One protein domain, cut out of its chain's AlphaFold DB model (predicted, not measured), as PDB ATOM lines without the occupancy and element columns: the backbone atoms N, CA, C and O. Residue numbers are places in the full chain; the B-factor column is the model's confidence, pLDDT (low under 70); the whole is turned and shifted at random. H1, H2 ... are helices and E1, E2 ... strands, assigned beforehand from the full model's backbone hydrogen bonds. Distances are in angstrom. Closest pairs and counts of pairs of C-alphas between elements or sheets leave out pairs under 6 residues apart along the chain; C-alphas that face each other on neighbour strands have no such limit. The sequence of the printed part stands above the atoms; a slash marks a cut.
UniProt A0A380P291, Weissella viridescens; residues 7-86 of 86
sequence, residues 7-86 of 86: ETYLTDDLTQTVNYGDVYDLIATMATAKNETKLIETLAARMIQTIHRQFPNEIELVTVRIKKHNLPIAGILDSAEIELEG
ATOM      1  N   GLU A   7      14.340  -8.242 -13.460       63.84
ATOM      2  CA  GLU A   7      14.243  -7.298 -14.581       63.84
ATOM      3  C   GLU A   7      13.605  -7.907 -15.840       63.84
ATOM      4  O   GLU A   7      12.988  -7.187 -16.622       63.84
ATOM      5  N   THR A   8      13.672  -9.229 -15.997       57.78
ATOM      6  CA  THR A   8      13.094  -9.966 -17.131       57.78
ATOM      7  C   THR A   8      11.565 -10.025 -17.089       57.78
ATOM      8  O   THR A   8      10.925 -10.164 -18.120       57.78
ATOM      9  N   TYR A   9      10.941  -9.886 -15.916       56.81
ATOM     10  CA  TYR A   9       9.475  -9.853 -15.802       56.81
ATOM     11  C   TYR A   9       8.896  -8.449 -16.037       56.81
ATOM     12  O   TYR A   9       7.682  -8.288 -16.109       56.81
ATOM     13  N   LEU A  10       9.754  -7.426 -16.138       61.91
ATOM     14  CA  LEU A  10       9.359  -6.034 -16.382       61.91
ATOM     15  C   LEU A  10       9.285  -5.690 -17.874       61.91
ATOM     16  O   LEU A  10       8.760  -4.634 -18.223       61.91
ATOM     17  N   THR A  11       9.813  -6.553 -18.746       63.91
ATOM     18  CA  THR A  11       9.748  -6.385 -20.204       63.91
ATOM     19  C   THR A  11       8.370  -6.730 -20.774       63.91
ATOM     20  O   THR A  11       8.110  -6.367 -21.916       63.91
ATOM     21  N   ASP A  12       7.494  -7.382 -19.987       55.75
ATOM     22  CA  ASP A  12       6.169  -7.895 -20.398       55.75
ATOM     23  C   ASP A  12       6.233  -8.703 -21.709       55.75
ATOM     24  O   ASP A  12       5.284  -8.787 -22.488       55.75
ATOM     25  N   ASP A  13       7.404  -9.279 -21.980       57.41
ATOM     26  CA  ASP A  13       7.700  -9.889 -23.258       57.41
ATOM     27  C   ASP A  13       7.370 -11.383 -23.195       57.41
ATOM     28  O   ASP A  13       8.072 -12.201 -22.593       57.41
ATOM     29  N   LEU A  14       6.255 -11.736 -23.834       61.12
ATOM     30  CA  LEU A  14       5.757 -13.107 -23.929       61.12
ATOM     31  C   LEU A  14       6.721 -14.057 -24.659       61.12
ATOM     32  O   LEU A  14       6.469 -15.255 -24.651       61.12
ATOM     33  N   THR A  15       7.805 -13.574 -25.283       61.31
ATOM     34  CA  THR A  15       8.813 -14.438 -25.927       61.31
ATOM     35  C   THR A  15       9.861 -14.964 -24.946       61.31
ATOM     36  O   THR A  15      10.610 -15.877 -25.286       61.31
ATOM     37  N   GLN A  16       9.901 -14.430 -23.718       62.16
ATOM     38  CA  GLN A  16      10.798 -14.892 -22.651       62.16
ATOM     39  C   GLN A  16      10.155 -15.942 -21.731       62.16
ATOM     40  O   GLN A  16      10.796 -16.420 -20.795       62.16
ATOM     41  N   THR A  17       8.891 -16.297 -21.975       68.25
ATOM     42  CA  THR A  17       8.129 -17.268 -21.188       68.25
ATOM     43  C   THR A  17       7.316 -18.173 -22.103       68.25
ATOM     44  O   THR A  17       6.858 -17.766 -23.162       68.25
ATOM     45  N   VAL A  18       7.055 -19.397 -21.656       75.44
ATOM     46  CA  VAL A  18       6.155 -20.300 -22.373       75.44
ATOM     47  C   VAL A  18       4.727 -19.768 -22.277       75.44
ATOM     48  O   VAL A  18       4.194 -19.577 -21.178       75.44
ATOM     49  N   ASN A  19       4.080 -19.560 -23.422       82.88
ATOM     50  CA  ASN A  19       2.672 -19.194 -23.470       82.88
ATOM     51  C   ASN A  19       1.796 -20.408 -23.124       82.88
ATOM     52  O   ASN A  19       1.650 -21.356 -23.898       82.88
ATOM     53  N   TYR A  20       1.163 -20.359 -21.955       81.44
ATOM     54  CA  TYR A  20       0.253 -21.405 -21.491       81.44
ATOM     55  C   TYR A  20      -0.959 -21.607 -22.416       81.44
ATOM     56  O   TYR A  20      -1.537 -22.692 -22.420       81.44
ATOM     57  N   GLY A  21      -1.345 -20.596 -23.202       84.75
ATOM     58  CA  GLY A  21      -2.414 -20.697 -24.195       84.75
ATOM     59  C   GLY A  21      -2.054 -21.642 -25.340       84.75
ATOM     60  O   GLY A  21      -2.845 -22.525 -25.669       84.75
ATOM     61  N   ASP A  22      -0.838 -21.522 -25.879       85.44
ATOM     62  CA  ASP A  22      -0.331 -22.415 -26.929       85.44
ATOM     63  C   ASP A  22      -0.177 -23.851 -26.408       85.44
ATOM     64  O   ASP A  22      -0.540 -24.813 -27.087       85.44
ATOM     65  N   VAL A  23       0.296 -24.005 -25.164       87.00
ATOM     66  CA  VAL A  23       0.379 -25.313 -24.495       87.00
ATOM     67  C   VAL A  23      -1.013 -25.923 -24.309       87.00
ATOM     68  O   VAL A  23      -1.200 -27.114 -24.562       87.00
ATOM     69  N   TYR A  24      -2.003 -25.130 -23.897       88.00
ATOM     70  CA  TYR A  24      -3.375 -25.606 -23.736       88.00
ATOM     71  C   TYR A  24      -3.980 -26.061 -25.067       88.00
ATOM     72  O   TYR A  24      -4.543 -27.153 -25.121       88.00
ATOM     73  N   ASP A  25      -3.857 -25.264 -26.131       89.00
ATOM     74  CA  ASP A  25      -4.421 -25.595 -27.446       89.00
ATOM     75  C   ASP A  25      -3.802 -26.885 -28.014       89.00
ATOM     76  O   ASP A  25      -4.512 -27.789 -28.474       89.00
ATOM     77  N   LEU A  26      -2.484 -27.036 -27.846       88.69
ATOM     78  CA  LEU A  26      -1.746 -28.249 -28.179       88.69
ATOM     79  C   LEU A  26      -2.293 -29.473 -27.427       88.69
ATOM     80  O   LEU A  26      -2.647 -30.483 -28.041       88.69
ATOM     81  N   ILE A  27      -2.398 -29.388 -26.097       88.50
ATOM     82  CA  ILE A  27      -2.882 -30.485 -25.244       88.50
ATOM     83  C   ILE A  27      -4.346 -30.813 -25.560       88.50
ATOM     84  O   ILE A  27      -4.699 -31.989 -25.660       88.50
ATOM     85  N   ALA A  28      -5.197 -29.802 -25.745       88.44
ATOM     86  CA  ALA A  28      -6.611 -29.970 -26.065       88.44
ATOM     87  C   ALA A  28      -6.800 -30.669 -27.415       88.44
ATOM     88  O   ALA A  28      -7.600 -31.605 -27.524       88.44
ATOM     89  N   THR A  29      -6.017 -30.284 -28.425       88.56
ATOM     90  CA  THR A  29      -6.002 -30.946 -29.734       88.56
ATOM     91  C   THR A  29      -5.600 -32.416 -29.599       88.56
ATOM     92  O   THR A  29      -6.291 -33.298 -30.108       88.56
ATOM     93  N   MET A  30      -4.540 -32.710 -28.838       86.75
ATOM     94  CA  MET A  30      -4.087 -34.087 -28.604       86.75
ATOM     95  C   MET A  30      -5.104 -34.927 -27.815       86.75
ATOM     96  O   MET A  30      -5.302 -36.101 -28.127       86.75
ATOM     97  N   ALA A  31      -5.761 -34.344 -26.810       84.38
ATOM     98  CA  ALA A  31      -6.734 -35.035 -25.963       84.38
ATOM     99  C   ALA A  31      -8.075 -35.298 -26.673       84.38
ATOM    100  O   ALA A  31      -8.749 -36.285 -26.376       84.38
ATOM    101  N   THR A  32      -8.475 -34.428 -27.605       83.94
ATOM    102  CA  THR A  32      -9.740 -34.548 -28.352       83.94
ATOM    103  C   THR A  32      -9.605 -35.313 -29.670       83.94
ATOM    104  O   THR A  32     -10.621 -35.664 -30.284       83.94
ATOM    105  N   ALA A  33      -8.378 -35.637 -30.090       80.81
ATOM    106  CA  ALA A  33      -8.101 -36.460 -31.260       80.81
ATOM    107  C   ALA A  33      -8.694 -37.875 -31.094       80.81
ATOM    108  O   ALA A  33      -8.121 -38.761 -30.458       80.81
ATOM    109  N   LYS A  34      -9.862 -38.104 -31.709       59.25
ATOM    110  CA  LYS A  34     -10.710 -39.300 -31.526       59.25
ATOM    111  C   LYS A  34     -10.059 -40.653 -31.861       59.25
ATOM    112  O   LYS A  34     -10.619 -41.685 -31.496       59.25
ATOM    113  N   ASN A  35      -8.916 -40.685 -32.550       60.06
ATOM    114  CA  ASN A  35      -8.412 -41.906 -33.191       60.06
ATOM    115  C   ASN A  35      -6.963 -42.276 -32.846       60.06
ATOM    116  O   ASN A  35      -6.479 -43.298 -33.329       60.06
ATOM    117  N   GLU A  36      -6.265 -41.488 -32.030       60.88
ATOM    118  CA  GLU A  36      -4.807 -41.621 -31.927       60.88
ATOM    119  C   GLU A  36      -4.296 -42.368 -30.698       60.88
ATOM    120  O   GLU A  36      -3.208 -42.943 -30.749       60.88
ATOM    121  N   THR A  37      -5.050 -42.414 -29.599       67.50
ATOM    122  CA  THR A  37      -4.569 -43.037 -28.360       67.50
ATOM    123  C   THR A  37      -5.666 -43.836 -27.662       67.50
ATOM    124  O   THR A  37      -6.749 -43.344 -27.366       67.50
ATOM    125  N   LYS A  38      -5.385 -45.122 -27.417       76.81
ATOM    126  CA  LYS A  38      -6.266 -46.030 -26.656       76.81
ATOM    127  C   LYS A  38      -5.928 -46.057 -25.161       76.81
ATOM    128  O   LYS A  38      -6.753 -46.489 -24.361       76.81
ATOM    129  N   LEU A  39      -4.720 -45.616 -24.814       83.19
ATOM    130  CA  LEU A  39      -4.121 -45.662 -23.484       83.19
ATOM    131  C   LEU A  39      -3.785 -44.241 -23.024       83.19
ATOM    132  O   LEU A  39      -3.267 -43.444 -23.811       83.19
ATOM    133  N   ILE A  40      -4.064 -43.945 -21.754       86.38
ATOM    134  CA  ILE A  40      -3.755 -42.641 -21.147       86.38
ATOM    135  C   ILE A  40      -2.241 -42.470 -20.956       86.38
ATOM    136  O   ILE A  40      -1.732 -41.362 -21.069       86.38
ATOM    137  N   GLU A  41      -1.515 -43.579 -20.807       87.44
ATOM    138  CA  GLU A  41      -0.056 -43.691 -20.806       87.44
ATOM    139  C   GLU A  41       0.545 -43.137 -22.101       87.44
ATOM    140  O   GLU A  41       1.431 -42.284 -22.088       87.44
ATOM    141  N   THR A  42       0.039 -43.609 -23.244       88.56
ATOM    142  CA  THR A  42       0.533 -43.187 -24.558       88.56
ATOM    143  C   THR A  42       0.201 -41.726 -24.822       88.56
ATOM    144  O   THR A  42       1.011 -41.020 -25.417       88.56
ATOM    145  N   LEU A  43      -0.972 -41.265 -24.380       89.19
ATOM    146  CA  LEU A  43      -1.360 -39.864 -24.498       89.19
ATOM    147  C   LEU A  43      -0.427 -38.962 -23.683       89.19
ATOM    148  O   LEU A  43       0.128 -38.020 -24.242       89.19
ATOM    149  N   ALA A  44      -0.185 -39.293 -22.412       90.12
ATOM    150  CA  ALA A  44       0.710 -38.534 -21.542       90.12
ATOM    151  C   ALA A  44       2.149 -38.491 -22.083       90.12
ATOM    152  O   ALA A  44       2.719 -37.412 -22.227       90.12
ATOM    153  N   ALA A  45       2.710 -39.635 -22.489       90.25
ATOM    154  CA  ALA A  45       4.057 -39.687 -23.064       90.25
ATOM    155  C   ALA A  45       4.176 -38.883 -24.374       90.25
ATOM    156  O   ALA A  45       5.195 -38.240 -24.628       90.25
ATOM    157  N   ARG A  46       3.132 -38.897 -25.216       90.50
ATOM    158  CA  ARG A  46       3.084 -38.075 -26.434       90.50
ATOM    159  C   ARG A  46       3.008 -36.588 -26.107       90.50
ATOM    160  O   ARG A  46       3.679 -35.812 -26.784       90.50
ATOM    161  N   MET A  47       2.209 -36.194 -25.113       90.69
ATOM    162  CA  MET A  47       2.110 -34.800 -24.669       90.69
ATOM    163  C   MET A  47       3.478 -34.286 -24.216       90.69
ATOM    164  O   MET A  47       3.933 -33.282 -24.749       90.69
ATOM    165  N   ILE A  48       4.177 -35.031 -23.350       91.06
ATOM    166  CA  ILE A  48       5.532 -34.692 -22.881       91.06
ATOM    167  C   ILE A  48       6.494 -34.504 -24.060       91.06
ATOM    168  O   ILE A  48       7.102 -33.447 -24.199       91.06
ATOM    169  N   GLN A  49       6.573 -35.482 -24.970       91.31
ATOM    170  CA  GLN A  49       7.453 -35.376 -26.142       91.31
ATOM    171  C   GLN A  49       7.109 -34.190 -27.048       91.31
ATOM    172  O   GLN A  49       7.997 -33.578 -27.638       91.31
ATOM    173  N   THR A  50       5.824 -33.880 -27.203       90.62
ATOM    174  CA  THR A  50       5.385 -32.790 -28.080       90.62
ATOM    175  C   THR A  50       5.695 -31.434 -27.456       90.62
ATOM    176  O   THR A  50       6.185 -30.558 -28.164       90.62
ATOM    177  N   ILE A  51       5.494 -31.292 -26.143       89.38
ATOM    178  CA  ILE A  51       5.838 -30.087 -25.381       89.38
ATOM    179  C   ILE A  51       7.349 -29.838 -25.444       89.38
ATOM    180  O   ILE A  51       7.760 -28.760 -25.860       89.38
ATOM    181  N   HIS A  52       8.177 -30.850 -25.163       89.62
ATOM    182  CA  HIS A  52       9.639 -30.733 -25.286       89.62
ATOM    183  C   HIS A  52      10.101 -30.390 -26.702       89.62
ATOM    184  O   HIS A  52      11.042 -29.627 -26.888       89.62
ATOM    185  N   ARG A  53       9.433 -30.920 -27.732       88.88
ATOM    186  CA  ARG A  53       9.763 -30.587 -29.126       88.88
ATOM    187  C   ARG A  53       9.391 -29.149 -29.488       88.88
ATOM    188  O   ARG A  53      10.053 -28.561 -30.339       88.88
ATOM    189  N   GLN A  54       8.319 -28.617 -28.907       87.62
ATOM    190  CA  GLN A  54       7.822 -27.277 -29.211       87.62
ATOM    191  C   GLN A  54       8.532 -26.190 -28.395       87.62
ATOM    192  O   GLN A  54       8.715 -25.093 -28.910       87.62
ATOM    193  N   PHE A  55       9.004 -26.526 -27.190       86.38
ATOM    194  CA  PHE A  55       9.674 -25.615 -26.255       86.38
ATOM    195  C   PHE A  55      11.013 -26.185 -25.733       86.38
ATOM    196  O   PHE A  55      11.212 -26.293 -24.520       86.38
ATOM    197  N   PRO A  56      11.959 -26.565 -26.615       81.88
ATOM    198  CA  PRO A  56      13.148 -27.337 -26.232       81.88
ATOM    199  C   PRO A  56      14.132 -26.592 -25.322       81.88
ATOM    200  O   PRO A  56      14.941 -27.230 -24.656       81.88
ATOM    201  N   ASN A  57      14.100 -25.257 -25.317       82.06
ATOM    202  CA  ASN A  57      15.030 -24.429 -24.541       82.06
ATOM    203  C   ASN A  57      14.366 -23.742 -23.339       82.06
ATOM    204  O   ASN A  57      15.063 -23.171 -22.506       82.06
ATOM    205  N   GLU A  58      13.034 -23.758 -23.268       82.12
ATOM    206  CA  GLU A  58      12.264 -23.027 -22.254       82.12
ATOM    207  C   GLU A  58      11.767 -23.951 -21.138       82.12
ATOM    208  O   GLU A  58      11.518 -23.498 -20.020       82.12
ATOM    209  N   ILE A  59      11.628 -25.250 -21.426       83.19
ATOM    210  CA  ILE A  59      11.078 -26.235 -20.497       83.19
ATOM    211  C   ILE A  59      12.116 -27.314 -20.210       83.19
ATOM    212  O   ILE A  59      12.475 -28.103 -21.074       83.19
ATOM    213  N   GLU A  60      12.569 -27.369 -18.959       85.19
ATOM    214  CA  GLU A  60      13.509 -28.398 -18.496       85.19
ATOM    215  C   GLU A  60      12.804 -29.702 -18.088       85.19
ATOM    216  O   GLU A  60      13.380 -30.778 -18.205       85.19
ATOM    217  N   LEU A  61      11.567 -29.609 -17.586       87.50
ATOM    218  CA  LEU A  61      10.805 -30.741 -17.060       87.50
ATOM    219  C   LEU A  61       9.312 -30.541 -17.311       87.50
ATOM    220  O   LEU A  61       8.775 -29.461 -17.049       87.50
ATOM    221  N   VAL A  62       8.636 -31.598 -17.759       90.31
ATOM    222  CA  VAL A  62       7.186 -31.626 -17.946       90.31
ATOM    223  C   VAL A  62       6.578 -32.725 -17.080       90.31
ATOM    224  O   VAL A  62       6.913 -33.901 -17.212       90.31
ATOM    225  N   THR A  63       5.602 -32.357 -16.253       92.25
ATOM    226  CA  THR A  63       4.759 -33.310 -15.519       92.25
ATOM    227  C   THR A  63       3.362 -33.317 -16.132       92.25
ATOM    228  O   THR A  63       2.670 -32.299 -16.128       92.25
ATOM    229  N   VAL A  64       2.925 -34.465 -16.653       91.44
ATOM    230  CA  VAL A  64       1.582 -34.641 -17.226       91.44
ATOM    231  C   VAL A  64       0.754 -35.556 -16.341       91.44
ATOM    232  O   VAL A  64       1.131 -36.697 -16.074       91.44
ATOM    233  N   ARG A  65      -0.422 -35.063 -15.944       92.06
ATOM    234  CA  ARG A  65      -1.418 -35.812 -15.172       92.06
ATOM    235  C   ARG A  65      -2.703 -35.943 -15.967       92.06
ATOM    236  O   ARG A  65      -3.299 -34.939 -16.354       92.06
ATOM    237  N   ILE A  66      -3.145 -37.175 -16.199       89.12
ATOM    238  CA  ILE A  66      -4.379 -37.455 -16.941       89.12
ATOM    239  C   ILE A  66      -5.310 -38.258 -16.053       89.12
ATOM    240  O   ILE A  66      -4.982 -39.370 -15.646       89.12
ATOM    241  N   LYS A  67      -6.504 -37.713 -15.806       87.88
ATOM    242  CA  LYS A  67      -7.561 -38.365 -15.031       87.88
ATOM    243  C   LYS A  67      -8.746 -38.714 -15.927       87.88
ATOM    244  O   LYS A  67      -9.275 -37.859 -16.632       87.88
ATOM    245  N   LYS A  68      -9.163 -39.979 -15.893       84.69
ATOM    246  CA  LYS A  68     -10.291 -40.526 -16.656       84.69
ATOM    247  C   LYS A  68     -11.429 -40.885 -15.701       84.69
ATOM    248  O   LYS A  68     -11.369 -41.910 -15.027       84.69
ATOM    249  N   HIS A  69     -12.467 -40.050 -15.673       73.62
ATOM    250  CA  HIS A  69     -13.595 -40.124 -14.725       73.62
ATOM    251  C   HIS A  69     -14.759 -41.036 -15.146       73.62
ATOM    252  O   HIS A  69     -15.819 -40.981 -14.543       73.62
ATOM    253  N   ASN A  70     -14.610 -41.850 -16.197       69.81
ATOM    254  CA  ASN A  70     -15.699 -42.710 -16.678       69.81
ATOM    255  C   ASN A  70     -15.153 -44.039 -17.217       69.81
ATOM    256  O   ASN A  70     -15.075 -44.278 -18.427       69.81
ATOM    257  N   LEU A  71     -14.663 -44.880 -16.308       70.94
ATOM    258  CA  LEU A  71     -14.088 -46.173 -16.662       70.94
ATOM    259  C   LEU A  71     -15.205 -47.188 -16.943       70.94
ATOM    260  O   LEU A  71     -16.083 -47.362 -16.103       70.94
ATOM    261  N   PRO A  72     -15.179 -47.907 -18.081       66.12
ATOM    262  CA  PRO A  72     -16.143 -48.962 -18.380       66.12
ATOM    263  C   PRO A  72     -15.781 -50.254 -17.626       66.12
ATOM    264  O   PRO A  72     -15.544 -51.297 -18.230       66.12
ATOM    265  N   ILE A  73     -15.668 -50.168 -16.302       72.81
ATOM    266  CA  ILE A  73     -15.364 -51.294 -15.418       72.81
ATOM    267  C   ILE A  73     -16.598 -51.526 -14.553       72.81
ATOM    268  O   ILE A  73     -17.086 -50.609 -13.901       72.81
ATOM    269  N   ALA A  74     -17.110 -52.757 -14.546       64.25
ATOM    270  CA  ALA A  74     -18.218 -53.159 -13.683       64.25
ATOM    271  C   ALA A  74     -17.730 -53.328 -12.227       64.25
ATOM    272  O   ALA A  74     -17.595 -54.442 -11.729       64.25
ATOM    273  N   GLY A  75     -17.405 -52.216 -11.566       66.81
ATOM    274  CA  GLY A  75     -16.917 -52.158 -10.187       66.81
ATOM    275  C   GLY A  75     -17.076 -50.756  -9.591       66.81
ATOM    276  O   GLY A  75     -17.408 -49.811 -10.302       66.81
ATOM    277  N   ILE A  76     -16.847 -50.612  -8.282       66.62
ATOM    278  CA  ILE A  76     -16.885 -49.314  -7.585       66.62
ATOM    279  C   ILE A  76     -15.548 -48.605  -7.832       66.62
ATOM    280  O   ILE A  76     -14.642 -48.662  -7.004       66.62
ATOM    281  N   LEU A  77     -15.381 -48.023  -9.018       68.81
ATOM    282  CA  LEU A  77     -14.189 -47.255  -9.356       68.81
ATOM    283  C   LEU A  77     -14.580 -45.981 -10.108       68.81
ATOM    284  O   LEU A  77     -14.925 -46.027 -11.286       68.81
ATOM    285  N   ASP A  78     -14.489 -44.845  -9.421       73.62
ATOM    286  CA  ASP A  78     -14.869 -43.532  -9.954       73.62
ATOM    287  C   ASP A  78     -13.897 -42.986 -11.012       73.62
ATOM    288  O   ASP A  78     -14.298 -42.253 -11.914       73.62
ATOM    289  N   SER A  79     -12.600 -43.301 -10.924       80.75
ATOM    290  CA  SER A  79     -11.615 -42.773 -11.877       80.75
ATOM    291  C   SER A  79     -10.296 -43.538 -11.876       80.75
ATOM    292  O   SER A  79      -9.929 -44.143 -10.871       80.75
ATOM    293  N   ALA A  80      -9.566 -43.454 -12.990       83.56
ATOM    294  CA  ALA A  80      -8.152 -43.815 -13.066       83.56
ATOM    295  C   ALA A  80      -7.344 -42.568 -13.404       83.56
ATOM    296  O   ALA A  80      -7.798 -41.720 -14.177       83.56
ATOM    297  N   GLU A  81      -6.150 -42.479 -12.837       88.56
ATOM    298  CA  GLU A  81      -5.209 -41.391 -13.059       88.56
ATOM    299  C   GLU A  81      -3.847 -41.973 -13.423       88.56
ATOM    300  O   GLU A  81      -3.460 -43.029 -12.922       88.56
ATOM    301  N   ILE A  82      -3.135 -41.269 -14.295       89.75
ATOM    302  CA  ILE A  82      -1.710 -41.466 -14.519       89.75
ATOM    303  C   ILE A  82      -0.982 -40.141 -14.345       89.75
ATOM    304  O   ILE A  82      -1.483 -39.095 -14.756       89.75
ATOM    305  N   GLU A  83       0.209 -40.222 -13.768       93.06
ATOM    306  CA  GLU A  83       1.193 -39.154 -13.707       93.06
ATOM    307  C   GLU A  83       2.467 -39.649 -14.396       93.06
ATOM    308  O   GLU A  83       2.913 -40.775 -14.164       93.06
ATOM    309  N   LEU A  84       3.004 -38.834 -15.297       90.00
ATOM    310  CA  LEU A  84       4.253 -39.083 -16.004       90.00
ATOM    311  C   LEU A  84       5.098 -37.812 -15.951       90.00
ATOM    312  O   LEU A  84       4.588 -36.714 -16.171       90.00
ATOM    313  N   GLU A  85       6.385 -37.989 -15.688       90.81
ATOM    314  CA  GLU A  85       7.387 -36.926 -15.656       90.81
ATOM    315  C   GLU A  85       8.453 -37.223 -16.707       90.81
ATOM    316  O   GLU A  85       8.880 -38.377 -16.847       90.81
ATOM    317  N   GLY A  86       8.875 -36.202 -17.452       81.25
ATOM    318  CA  GLY A  86       9.958 -36.334 -18.420       81.25
ATOM    319  C   GLY A  86      10.263 -35.075 -19.195       81.25
ATOM    320  O   GLY A  86       9.740 -33.986 -18.862       81.25
TER     321      GLY A  86
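This is residues 7 to 86 of the 86 residues of a protein of Weissella viridescens (UniProt A0A380P291). A two-stranded hairpin, E1 and E2, has the helix H2 packed over one face, and a second helix, H1, packs beside H2 and stays clear of the strands. A tail of residues 7 to 19 reaches out at one end and the loop between E1 and E2, with Ala 74 at its far tip, at the other; together they make the length of the model. The printed part has 80 residues with two named helices and two named strands, in the order H1 H2 E1 E2; the sheet has the order E1 - E2 and is antiparallel. The class is mixed, helices and strands, with 40 residues in named elements. The whole is loose, with a radius of gyration of the C-alphas of 15.8 A and spans of 56 by 24 by 20 A.

E1, residues 63 to 68, and E2, residues 80 to 85, form a hairpin and are antiparallel neighbours, with 169 degrees between their directions. C-alphas 65 and 83 face each other at 4.5 A. N 64 and O 84 are within hydrogen-bond range at 2.8 A, and so are N 82 and O 66 at 3.0 A. The closest C-alphas of E1 and H2, residues 40 to 54, are those of Val 64 and Ala 44, 5.9 A apart. The closest of E2 and H2 are those of Leu 84 and Ala 44, 6.6 A apart. H1, residues 20 to 32, touches H2, the closest C-alphas being those of Ile 27 and Met 47, 6.6 A apart. H1 and H2 form a helical hairpin and run opposite ways at a tilt of 36 degrees, only just steep. H1 is apart from E1 and from E2. In H1 and H2 every O i to N i+4 pair is within hydrogen-bond range.

E1 runs 16.7 A from C-alpha 63 at (4.759, -33.310, -15.519) to C-alpha 68. E2 runs 17.2 A and ends at C-alpha 85 at (7.387, -36.926, -15.656). H2 is 20.9 A long. H1 is 17.9 A long and begins at C-alpha 20 at (0.253, -21.405, -21.491).

The two C-alphas farthest apart are those of Glu 7 and Ala 74, at 56.2 A. The printed part has no cut and ends at Gly 86, the chain's last residue. The link from E1 to E2, 11 residues, is long; those from H1 to H2 and from H2 to E1 are short. The C-alphas of residues 7 to 19, with no named element, lie 14 to 30 A from the mean of the C-alphas. Mean pLDDT of the printed part is 79.9; it is under 70 at residues 7 to 17, 34 to 37, 70, 72 and 74 to 77.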